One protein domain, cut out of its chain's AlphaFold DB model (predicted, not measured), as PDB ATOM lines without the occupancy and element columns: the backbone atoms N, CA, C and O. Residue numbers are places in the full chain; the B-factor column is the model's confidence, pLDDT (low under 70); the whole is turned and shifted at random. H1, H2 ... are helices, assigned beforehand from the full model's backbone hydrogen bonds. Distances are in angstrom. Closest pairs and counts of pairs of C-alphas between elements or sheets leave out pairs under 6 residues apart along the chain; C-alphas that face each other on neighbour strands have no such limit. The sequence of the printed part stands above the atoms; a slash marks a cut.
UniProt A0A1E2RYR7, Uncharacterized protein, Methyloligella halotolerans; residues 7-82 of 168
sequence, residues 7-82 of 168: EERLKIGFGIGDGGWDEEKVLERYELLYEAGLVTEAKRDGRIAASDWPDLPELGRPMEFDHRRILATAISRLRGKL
ATOM      1  N   GLU A   7     189.497 162.503 208.324       87.38
ATOM      2  CA  GLU A   7     190.935 162.752 208.477       87.38
ATOM      3  C   GLU A   7     191.684 161.507 208.981       87.38
ATOM      4  O   GLU A   7     192.734 161.160 208.452       87.38
ATOM      5  N   GLU A   8     191.113 160.776 209.942       90.19
ATOM      6  CA  GLU A   8     191.701 159.540 210.477       90.19
ATOM      7  C   GLU A   8     191.778 158.448 209.406       90.19
ATOM      8  O   GLU A   8     192.809 157.790 209.256       90.19
ATOM      9  N   ARG A   9     190.716 158.286 208.602       91.00
ATOM     10  CA  ARG A   9     190.710 157.332 207.484       91.00
ATOM     11  C   ARG A   9     191.761 157.686 206.432       91.00
ATOM     12  O   ARG A   9     192.406 156.779 205.915       91.00
ATOM     13  N   LEU A  10     191.964 158.973 206.138       90.06
ATOM     14  CA  LEU A  10     193.008 159.427 205.212       90.06
ATOM     15  C   LEU A  10     194.414 159.159 205.760       90.06
ATOM     16  O   LEU A  10     195.247 158.630 205.025       90.06
ATOM     17  N   LYS A  11     194.663 159.447 207.045       90.44
ATOM     18  CA  LYS A  11     195.939 159.132 207.711       90.44
ATOM     19  C   LYS A  11     196.256 157.640 207.630       90.44
ATOM     20  O   LYS A  11     197.349 157.275 207.215       90.44
ATOM     21  N   ILE A  12     195.280 156.784 207.940       89.31
ATOM     22  CA  ILE A  12     195.438 155.322 207.898       89.31
ATOM     23  C   ILE A  12     195.598 154.807 206.463       89.31
ATOM     24  O   ILE A  12     196.441 153.954 206.206       89.31
ATOM     25  N   GLY A  13     194.772 155.280 205.528       91.25
ATOM     26  CA  GLY A  13     194.760 154.778 204.157       91.25
ATOM     27  C   GLY A  13     196.006 155.179 203.373       91.25
ATOM     28  O   GLY A  13     196.592 154.346 202.686       91.25
ATOM     29  N   PHE A  14     196.419 156.442 203.480       92.06
ATOM     30  CA  PHE A  14     197.477 157.024 202.651       92.06
ATOM     31  C   PHE A  14     198.797 157.265 203.386       92.06
ATOM     32  O   PHE A  14     199.745 157.719 202.752       92.06
ATOM     33  N   GLY A  15     198.887 156.962 204.684       88.88
ATOM     34  CA  GLY A  15     200.099 157.220 205.462       88.88
ATOM     35  C   GLY A  15     200.439 158.714 205.531       88.88
ATOM     36  O   GLY A  15     201.579 159.113 205.312       88.88
ATOM     37  N   ILE A  16     199.425 159.561 205.738       86.81
ATOM     38  CA  ILE A  16     199.614 161.013 205.854       86.81
ATOM     39  C   ILE A  16     200.020 161.357 207.292       86.81
ATOM     40  O   ILE A  16     199.408 160.873 208.245       86.81
ATOM     41  N   GLY A  17     200.999 162.251 207.445       81.50
ATOM     42  CA  GLY A  17     201.471 162.725 208.746       81.50
ATOM     43  C   GLY A  17     202.429 161.735 209.406       81.50
ATOM     44  O   GLY A  17     203.470 161.409 208.846       81.50
ATOM     45  N   ASP A  18     202.083 161.287 210.609       78.81
ATOM     46  CA  ASP A  18     202.808 160.274 211.384       78.81
ATOM     47  C   ASP A  18     202.390 158.832 211.042       78.81
ATOM     48  O   ASP A  18     203.061 157.875 211.438       78.81
ATOM     49  N   GLY A  19     201.304 158.662 210.282       70.75
ATOM     50  CA  GLY A  19     200.891 157.370 209.751       70.75
ATOM     51  C   GLY A  19     201.907 156.863 208.731       70.75
ATOM     52  O   GLY A  19     202.101 157.475 207.691       70.75
ATOM     53  N   GLY A  20     202.572 155.739 209.000       83.00
ATOM     54  CA  GLY A  20     203.421 155.093 207.995       83.00
ATOM     55  C   GLY A  20     202.599 154.567 206.812       83.00
ATOM     56  O   GLY A  20     201.435 154.199 206.971       83.00
ATOM     57  N   TRP A  21     203.209 154.488 205.627       87.00
ATOM     58  CA  TRP A  21     202.593 153.822 204.479       87.00
ATOM     59  C   TRP A  21     202.409 152.326 204.758       87.00
ATOM     60  O   TRP A  21     203.387 151.617 204.996       87.00
ATOM     61  N   ASP A  22     201.165 151.854 204.689       89.75
ATOM     62  CA  ASP A  22     200.822 150.437 204.803       89.75
ATOM     63  C   ASP A  22     200.419 149.882 203.428       89.75
ATOM     64  O   ASP A  22     199.389 150.234 202.827       89.75
ATOM     65  N   GLU A  23     201.257 148.988 202.906       89.19
ATOM     66  CA  GLU A  23     201.041 148.347 201.618       89.19
ATOM     67  C   GLU A  23     199.753 147.514 201.573       89.19
ATOM     68  O   GLU A  23     199.210 147.341 200.476       89.19
ATOM     69  N   GLU A  24     199.235 147.049 202.717       91.94
ATOM     70  CA  GLU A  24     198.011 146.245 202.817       91.94
ATOM     71  C   GLU A  24     196.735 147.071 202.639       91.94
ATOM     72  O   GLU A  24     195.708 146.513 202.253       91.94
ATOM     73  N   LYS A  25     196.788 148.397 202.826       94.00
ATOM     74  CA  LYS A  25     195.626 149.308 202.773       94.00
ATOM     75  C   LYS A  25     195.101 149.602 201.366       94.00
ATOM     76  O   LYS A  25     194.597 150.687 201.094       94.00
ATOM     77  N   VAL A  26     195.251 148.661 200.434       95.50
ATOM     78  CA  VAL A  26     194.858 148.828 199.027       95.50
ATOM     79  C   VAL A  26     193.350 148.987 198.884       95.50
ATOM     80  O   VAL A  26     192.913 149.936 198.235       95.50
ATOM     81  N   LEU A  27     192.562 148.101 199.499       96.19
ATOM     82  CA  LEU A  27     191.104 148.202 199.478       96.19
ATOM     83  C   LEU A  27     190.634 149.493 200.148       96.19
ATOM     84  O   LEU A  27     189.874 150.237 199.544       96.19
ATOM     85  N   GLU A  28     191.127 149.808 201.344       95.19
ATOM     86  CA  GLU A  28     190.736 151.030 202.051       95.19
ATOM     87  C   GLU A  28     191.069 152.296 201.251       95.19
ATOM     88  O   GLU A  28     190.251 153.212 201.190       95.19
ATOM     89  N   ARG A  29     192.232 152.342 200.584       95.69
ATOM     90  CA  ARG A  29     192.581 153.440 199.669       95.69
ATOM     91  C   ARG A  29     191.634 153.518 198.479       95.69
ATOM     92  O   ARG A  29     191.207 154.615 198.135       95.69
ATOM     93  N   TYR A  30     191.307 152.387 197.856       96.62
ATOM     94  CA  TYR A  30     190.355 152.359 196.746       96.62
ATOM     95  C   TYR A  30     188.980 152.882 197.176       96.62
ATOM     96  O   TYR A  30     188.442 153.761 196.509       96.62
ATOM     97  N   GLU A  31     188.454 152.414 198.310       95.62
ATOM     98  CA  GLU A  31     187.161 152.860 198.844       95.62
ATOM     99  C   GLU A  31     187.164 154.363 199.139       95.62
ATOM    100  O   GLU A  31     186.214 155.055 198.794       95.62
ATOM    101  N   LEU A  32     188.254 154.910 199.692       95.56
ATOM    102  CA  LEU A  32     188.380 156.353 199.927       95.56
ATOM    103  C   LEU A  32     188.359 157.168 198.630       95.56
ATOM    104  O   LEU A  32     187.694 158.201 198.570       95.56
ATOM    105  N   LEU A  33     189.065 156.717 197.592       95.69
ATOM    106  CA  LEU A  33     189.063 157.391 196.290       95.69
ATOM    107  C   LEU A  33     187.700 157.280 195.599       95.69
ATOM    108  O   LEU A  33     187.244 158.232 194.969       95.69
ATOM    109  N   TYR A  34     187.042 156.132 195.734       95.88
ATOM    110  CA  TYR A  34     185.712 155.877 195.195       95.88
ATOM    111  C   TYR A  34     184.637 156.712 195.897       95.88
ATOM    112  O   TYR A  34     183.845 157.375 195.231       95.88
ATOM    113  N   GLU A  35     184.652 156.777 197.229       94.69
ATOM    114  CA  GLU A  35     183.789 157.662 198.022       94.69
ATOM    115  C   GLU A  35     184.008 159.140 197.688       94.69
ATOM    116  O   GLU A  35     183.039 159.890 197.597       94.69
ATOM    117  N   ALA A  36     185.260 159.549 197.466       94.50
ATOM    118  CA  ALA A  36     185.610 160.917 197.098       94.50
ATOM    119  C   ALA A  36     185.276 161.278 195.639       94.50
ATOM    120  O   ALA A  36     185.471 162.428 195.260       94.50
ATOM    121  N   GLY A  37     184.805 160.329 194.821       96.25
ATOM    122  CA  GLY A  37     184.492 160.579 193.412       96.25
ATOM    123  C   GLY A  37     185.716 160.689 192.495       96.25
ATOM    124  O   GLY A  37     185.574 161.138 191.365       96.25
ATOM    125  N   LEU A  38     186.902 160.280 192.956       96.12
ATOM    126  CA  LEU A  38     188.188 160.503 192.278       96.12
ATOM    127  C   LEU A  38     188.581 159.408 191.278       96.12
ATOM    128  O   LEU A  38     189.538 159.582 190.528       96.12
ATOM    129  N   VAL A  39     187.883 158.271 191.268       96.25
ATOM    130  CA  VAL A  39     188.112 157.193 190.293       96.25
ATOM    131  C   VAL A  39     187.013 157.162 189.240       96.25
ATOM    132  O   VAL A  39     185.852 157.463 189.519       96.25
ATOM    133  N   THR A  40     187.368 156.742 188.027       95.75
ATOM    134  CA  THR A  40     186.444 156.634 186.888       95.75
ATOM    135  C   THR A  40     185.211 155.798 187.210       95.75
ATOM    136  O   THR A  40     184.116 156.140 186.773       95.75
ATOM    137  N   GLU A  41     185.366 154.738 188.004       96.12
ATOM    138  CA  GLU A  41     184.264 153.890 188.455       96.12
ATOM    139  C   GLU A  41     183.224 154.683 189.266       96.12
ATOM    140  O   GLU A  41     182.033 154.535 189.034       96.12
ATOM    141  N   ALA A  42     183.642 155.611 190.135       95.94
ATOM    142  CA  ALA A  42     182.713 156.424 190.927       95.94
ATOM    143  C   ALA A  42     181.857 157.349 190.051       95.94
ATOM    144  O   ALA A  42     180.656 157.493 190.287       95.94
ATOM    145  N   LYS A  43     182.472 157.952 189.025       94.56
ATOM    146  CA  LYS A  43     181.774 158.777 188.029       94.56
ATOM    147  C   LYS A  43     180.817 157.936 187.186       94.56
ATOM    148  O   LYS A  43     179.677 158.341 186.986       94.56
ATOM    149  N   ARG A  44     181.263 156.759 186.730       94.50
ATOM    150  CA  ARG A  44     180.441 155.813 185.959       94.50
ATOM    151  C   ARG A  44     179.211 155.354 186.743       94.50
ATOM    152  O   ARG A  44     178.131 155.290 186.169       94.50
ATOM    153  N   ASP A  45     179.368 155.106 188.039       95.19
ATOM    154  CA  ASP A  45     178.289 154.664 188.929       95.19
ATOM    155  C   ASP A  45     177.366 155.813 189.385       95.19
ATOM    156  O   ASP A  45     176.447 155.595 190.173       95.19
ATOM    157  N   GLY A  46     177.605 157.049 188.926       94.69
ATOM    158  CA  GLY A  46     176.753 158.203 189.225       94.69
ATOM    159  C   GLY A  46     176.896 158.754 190.646       94.69
ATOM    160  O   GLY A  46     175.946 159.332 191.178       94.69
ATOM    161  N   ARG A  47     178.057 158.597 191.300       95.00
ATOM    162  CA  ARG A  47     178.272 159.198 192.627       95.00
ATOM    163  C   ARG A  47     178.201 160.720 192.569       95.00
ATOM    164  O   ARG A  47     178.922 161.349 191.801       95.00
ATOM    165  N   ILE A  48     177.443 161.310 193.496       96.00
ATOM    166  CA  ILE A  48     177.302 162.770 193.629       96.00
ATOM    167  C   ILE A  48     178.669 163.444 193.791       96.00
ATOM    168  O   ILE A  48     178.956 164.392 193.071       96.00
ATOM    169  N   ALA A  49     179.544 162.894 194.643       94.94
ATOM    170  CA  ALA A  49     180.895 163.417 194.871       94.94
ATOM    171  C   ALA A  49     181.768 163.470 193.602       94.94
ATOM    172  O   ALA A  49     182.711 164.245 193.541       94.94
ATOM    173  N   ALA A  50     181.467 162.675 192.567       94.56
ATOM    174  CA  ALA A  50     182.187 162.753 191.295       94.56
ATOM    175  C   ALA A  50     181.860 164.035 190.507       94.56
ATOM    176  O   ALA A  50     182.622 164.413 189.622       94.56
ATOM    177  N   SER A  51     180.755 164.718 190.830       93.81
ATOM    178  CA  SER A  51     180.374 165.992 190.201       93.81
ATOM    179  C   SER A  51     181.298 167.141 190.605       93.81
ATOM    180  O   SER A  51     181.409 168.115 189.866       93.81
ATOM    181  N   ASP A  52     182.009 166.996 191.726       94.56
ATOM    182  CA  ASP A  52     183.024 167.953 192.175       94.56
ATOM    183  C   ASP A  52     184.308 167.883 191.320       94.56
ATOM    184  O   ASP A  52     185.177 168.747 191.429       94.56
ATOM    185  N   TRP A  53     184.431 166.868 190.450       93.81
ATOM    186  CA  TRP A  53     185.624 166.574 189.654       93.81
ATOM    187  C   TRP A  53     185.291 166.522 188.150       93.81
ATOM    188  O   TRP A  53     185.059 165.437 187.598       93.81
ATOM    189  N   PRO A  54     185.257 167.676 187.450       88.31
ATOM    190  CA  PRO A  54     185.012 167.701 186.005       88.31
ATOM    191  C   PRO A  54     186.058 166.861 185.254       88.31
ATOM    192  O   PRO A  54     185.686 165.990 184.455       88.31
ATOM    193  N   ASP A  55     187.327 167.037 185.628       92.75
ATOM    194  CA  ASP A  55     188.474 166.263 185.165       92.75
ATOM    195  C   ASP A  55     188.962 165.329 186.275       92.75
ATOM    196  O   ASP A  55     189.317 165.765 187.374       92.75
ATOM    197  N   LEU A  56     188.971 164.026 185.995       92.06
ATOM    198  CA  LEU A  56     189.436 163.027 186.953       92.06
ATOM    199  C   LEU A  56     190.956 162.851 186.861       92.06
ATOM    200  O   LEU A  56     191.497 162.809 185.754       92.06
ATOM    201  N   PRO A  57     191.650 162.669 187.997       92.44
ATOM    202  CA  PRO A  57     193.063 162.319 187.981       92.44
ATOM    203  C   PRO A  57     193.295 160.928 187.367       92.44
ATOM    204  O   PRO A  57     192.493 160.005 187.537       92.44
ATOM    205  N   GLU A  58     194.443 160.743 186.714       91.12
ATOM    206  CA  GLU A  58     194.859 159.439 186.193       91.12
ATOM    207  C   GLU A  58     195.389 158.551 187.331       91.12
ATOM    208  O   GLU A  58     196.580 158.494 187.628       91.12
ATOM    209  N   LEU A  59     194.480 157.840 188.000       92.00
ATOM    210  CA  LEU A  59     194.804 156.950 189.120       92.00
ATOM    211  C   LEU A  59     194.941 155.486 188.687       92.00
ATOM    212  O   LEU A  59     194.626 154.578 189.453       92.00
ATOM    213  N   GLY A  60     195.394 155.239 187.460       90.56
ATOM    214  CA  GLY A  60     195.519 153.907 186.865       90.56
ATOM    215  C   GLY A  60     194.344 153.525 185.964       90.56
ATOM    216  O   GLY A  60     193.422 154.304 185.739       90.56
ATOM    217  N   ARG A  61     194.396 152.302 185.425       94.00
ATOM    218  CA  ARG A  61     193.450 151.834 184.404       94.00
ATOM    219  C   ARG A  61     192.055 151.603 185.002       94.00
ATOM    220  O   ARG A  61     191.952 150.811 185.944       94.00
ATOM    221  N   PRO A  62     190.999 152.231 184.453       94.69
ATOM    222  CA  PRO A  62     189.626 151.916 184.821       94.69
ATOM    223  C   PRO A  62     189.307 150.448 184.540       94.69
ATOM    224  O   PRO A  62     189.771 149.891 183.543       94.69
ATOM    225  N   MET A  63     188.491 149.835 185.390       96.56
ATOM    226  CA  MET A  63     188.001 148.472 185.191       96.56
ATOM    227  C   MET A  63     186.483 148.456 185.052       96.56
ATOM    228  O   MET A  63     185.796 149.423 185.380       96.56
ATOM    229  N   GLU A  64     185.952 147.374 184.497       95.00
ATOM    230  CA  GLU A  64     184.509 147.164 184.386       95.00
ATOM    231  C   GLU A  64     183.924 146.653 185.705       95.00
ATOM    232  O   GLU A  64     184.622 146.007 186.491       95.00
ATOM    233  N   PHE A  65     182.644 146.953 185.935       93.69
ATOM    234  CA  PHE A  65     181.903 146.535 187.128       93.69
ATOM    235  C   PHE A  65     182.675 146.828 188.431       93.69
ATOM    236  O   PHE A  65     183.247 147.904 188.600       93.69
ATOM    237  N   ASP A  66     182.714 145.867 189.351       94.69
ATOM    238  CA  ASP A  66     183.441 145.932 190.615       94.69
ATOM    239  C   ASP A  66     184.844 145.300 190.537       94.69
ATOM    240  O   ASP A  66     185.498 145.102 191.567       94.69
ATOM    241  N   HIS A  67     185.367 145.023 189.333       97.62
ATOM    242  CA  HIS A  67     186.640 144.312 189.155       97.62
ATOM    243  C   HIS A  67     187.807 145.009 189.863       97.62
ATOM    244  O   HIS A  67     188.667 144.348 190.450       97.62
ATOM    245  N   ARG A  68     187.828 146.347 189.876       97.31
ATOM    246  CA  ARG A  68     188.872 147.112 190.569       97.31
ATOM    247  C   ARG A  68     188.828 146.920 192.084       97.31
ATOM    248  O   ARG A  68     189.876 146.809 192.719       97.31
ATOM    249  N   ARG A  69     187.626 146.823 192.653       97.19
ATOM    250  CA  ARG A  69     187.399 146.537 194.072       97.19
ATOM    251  C   ARG A  69     187.808 145.109 194.426       97.19
ATOM    252  O   ARG A  69     188.476 144.894 195.442       97.19
ATOM    253  N   ILE A  70     187.459 144.143 193.573       98.06
ATOM    254  CA  ILE A  70     187.874 142.739 193.706       98.06
ATOM    255  C   ILE A  70     189.403 142.643 193.682       98.06
ATOM    256  O   ILE A  70     189.997 142.023 194.566       98.06
ATOM    257  N   LEU A  71     190.052 143.315 192.727       97.12
ATOM    258  CA  LEU A  71     191.508 143.357 192.624       97.12
ATOM    259  C   LEU A  71     192.147 143.995 193.863       97.12
ATOM    260  O   LEU A  71     193.069 143.416 194.437       97.12
ATOM    261  N   ALA A  72     191.650 145.151 194.311       97.00
ATOM    262  CA  ALA A  72     192.147 145.814 195.516       97.00
ATOM    263  C   ALA A  72     192.038 144.897 196.746       97.00
ATOM    264  O   ALA A  72     192.996 144.758 197.506       97.00
ATOM    265  N   THR A  73     190.915 144.186 196.878       97.81
ATOM    266  CA  THR A  73     190.700 143.179 197.927       97.81
ATOM    267  C   THR A  73     191.715 142.037 197.831       97.81
ATOM    268  O   THR A  73     192.316 141.648 198.837       97.81
ATOM    269  N   ALA A  74     191.931 141.492 196.631       96.06
ATOM    270  CA  ALA A  74     192.875 140.402 196.404       96.06
ATOM    271  C   ALA A  74     194.314 140.815 196.749       96.06
ATOM    272  O   ALA A  74     195.003 140.081 197.461       96.06
ATOM    273  N   ILE A  75     194.742 142.008 196.322       95.06
ATOM    274  CA  ILE A  75     196.077 142.544 196.609       95.06
ATOM    275  C   ILE A  75     196.253 142.796 198.110       95.06
ATOM    276  O   ILE A  75     197.255 142.351 198.669       95.06
ATOM    277  N   SER A  76     195.288 143.435 198.785       94.62
ATOM    278  CA  SER A  76     195.316 143.625 200.246       94.62
ATOM    279  C   SER A  76     195.540 142.301 200.978       94.62
ATOM    280  O   SER A  76     196.445 142.176 201.804       94.62
ATOM    281  N   ARG A  77     194.774 141.262 200.620       93.44
ATOM    282  CA  ARG A  77     194.897 139.934 201.241       93.44
ATOM    283  C   ARG A  77     196.217 139.247 200.911       93.44
ATOM    284  O   ARG A  77     196.773 138.572 201.778       93.44
ATOM    285  N   LEU A  78     196.707 139.377 199.679       92.06
ATOM    286  CA  LEU A  78     197.977 138.788 199.258       92.06
ATOM    287  C   LEU A  78     199.155 139.421 200.010       92.06
ATOM    288  O   LEU A  78     199.994 138.696 200.544       92.06
ATOM    289  N   ARG A  79     199.179 140.753 200.128       92.38
ATOM    290  CA  ARG A  79     200.216 141.491 200.865       92.38
ATOM    291  C   ARG A  79     200.219 141.160 202.352       92.38
ATOM    292  O   ARG A  79     201.284 140.896 202.901       92.38
ATOM    293  N   GLY A  80     199.043 141.044 202.971       90.12
ATOM    294  CA  GLY A  80     198.947 140.563 204.350       90.12
ATOM    295  C   GLY A  80     199.490 139.140 204.505       90.12
ATOM    296  O   GLY A  80     200.271 138.863 205.415       90.12
ATOM    297  N   LYS A  81     199.154 138.231 203.576       88.38
ATOM    298  CA  LYS A  81     199.642 136.839 203.580       88.38
ATOM    299  C   LYS A  81     201.159 136.722 203.485       88.38
ATOM    300  O   LYS A  81     201.714 135.851 204.152       88.38
ATOM    301  N   LEU A  82     201.831 137.589 202.722       85.50
ATOM    302  CA  LEU A  82     203.295 137.563 202.597       85.50
ATOM    303  C   LEU A  82     204.012 137.648 203.952       85.50
ATOM    304  O   LEU A  82     205.064 137.035 204.128       85.50
TER     305      LEU A  82
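AT A GLANCE: This is residues 7 to 82 of the 168 residues of an uncharacterized protein of Methyloligella halotolerans (UniProt A0A1E2RYR7). A short helix, H2, lies in the middle, with the long helix H5 along one side of it, H1 on the opposite side at a steep slant, and two small helices, H3 and H4, one after the other at its far end. From H4, the long loop of residues 53 to 66 runs back to the beginning of H5, which then passes H2 in the opposite direction. The printed part has 76 residues with five named helices, in the order H1, H2, H3, H4, H5, and no named strand; its class is all helix. It is compact, with a radius of gyration of the C-alphas of 12.9 A, and its C-alphas span 36 by 28 by 17 A.

HOW THE PARTS SIT: H1, residues 7 to 14, touches H2, residues 26 to 35, at a steep tilt of 50 degrees, opposite ways; the closest C-alphas are those of Gly 13 and Arg 29, 5.2 A apart. H2 and H3, residues 40 to 44, only just touch, with 3 pairs of C-alphas within 8 A, and touch only at the corner; the closest C-alphas, of Tyr 34 and Ala 42, are 5.2 A apart. H3 and H4, residues 48 to 52, also only just touch, with 3 such pairs, and only at the corner; the closest C-alphas, of Lys 43 and Ala 50, are 5.2 A apart. H2 and H4 are close but not clearly touching, with the C-alphas of Glu 35 and Ala 49 closest at 7.2 A. H5, residues 67 to 82, touches H2 with residues 69 to 76 alone, at a shallow tilt of 29 degrees, opposite ways; the closest C-alphas, of Leu 27 and Ala 72, are 4.7 A apart. H2 is the hub, touching 3 other helices. H1 is apart from H3, H4 and H5; H4 and H5 are apart, and H3 and H5 are only just apart, their closest C-alphas 8.5 A from each other. In H1, H2, H3 and H5 every backbone O i to N i+4 pair is within hydrogen-bond range; in H4 it is 0 of 1, with 2 of 2 O i to N i+3 pairs within range.

IN THESE COORDINATES: H1 begins at C-alpha 7, (190.935, 162.752, 208.477), and is 10.5 A long from first to last C-alpha. H2 begins at C-alpha 26, (194.858, 148.828, 199.027), and is 14.2 A long. H3 is 6.1 A long and H4 7.9 A. H5, the longest at 22.4 A, ends at C-alpha 82, (203.295, 137.563, 202.597).

THE WHOLE: The C-alphas of Pro 54 and Leu 82, the two farthest apart, are 39.0 A from each other. The links from H1 to H2, 11 residues, and from H4 to H5, 14 residues, are long; those from H2 to H3 and from H3 to H4 are tight. The printed part has no cut. The mean pLDDT of the printed part is 92.8, and no printed residue is under 70.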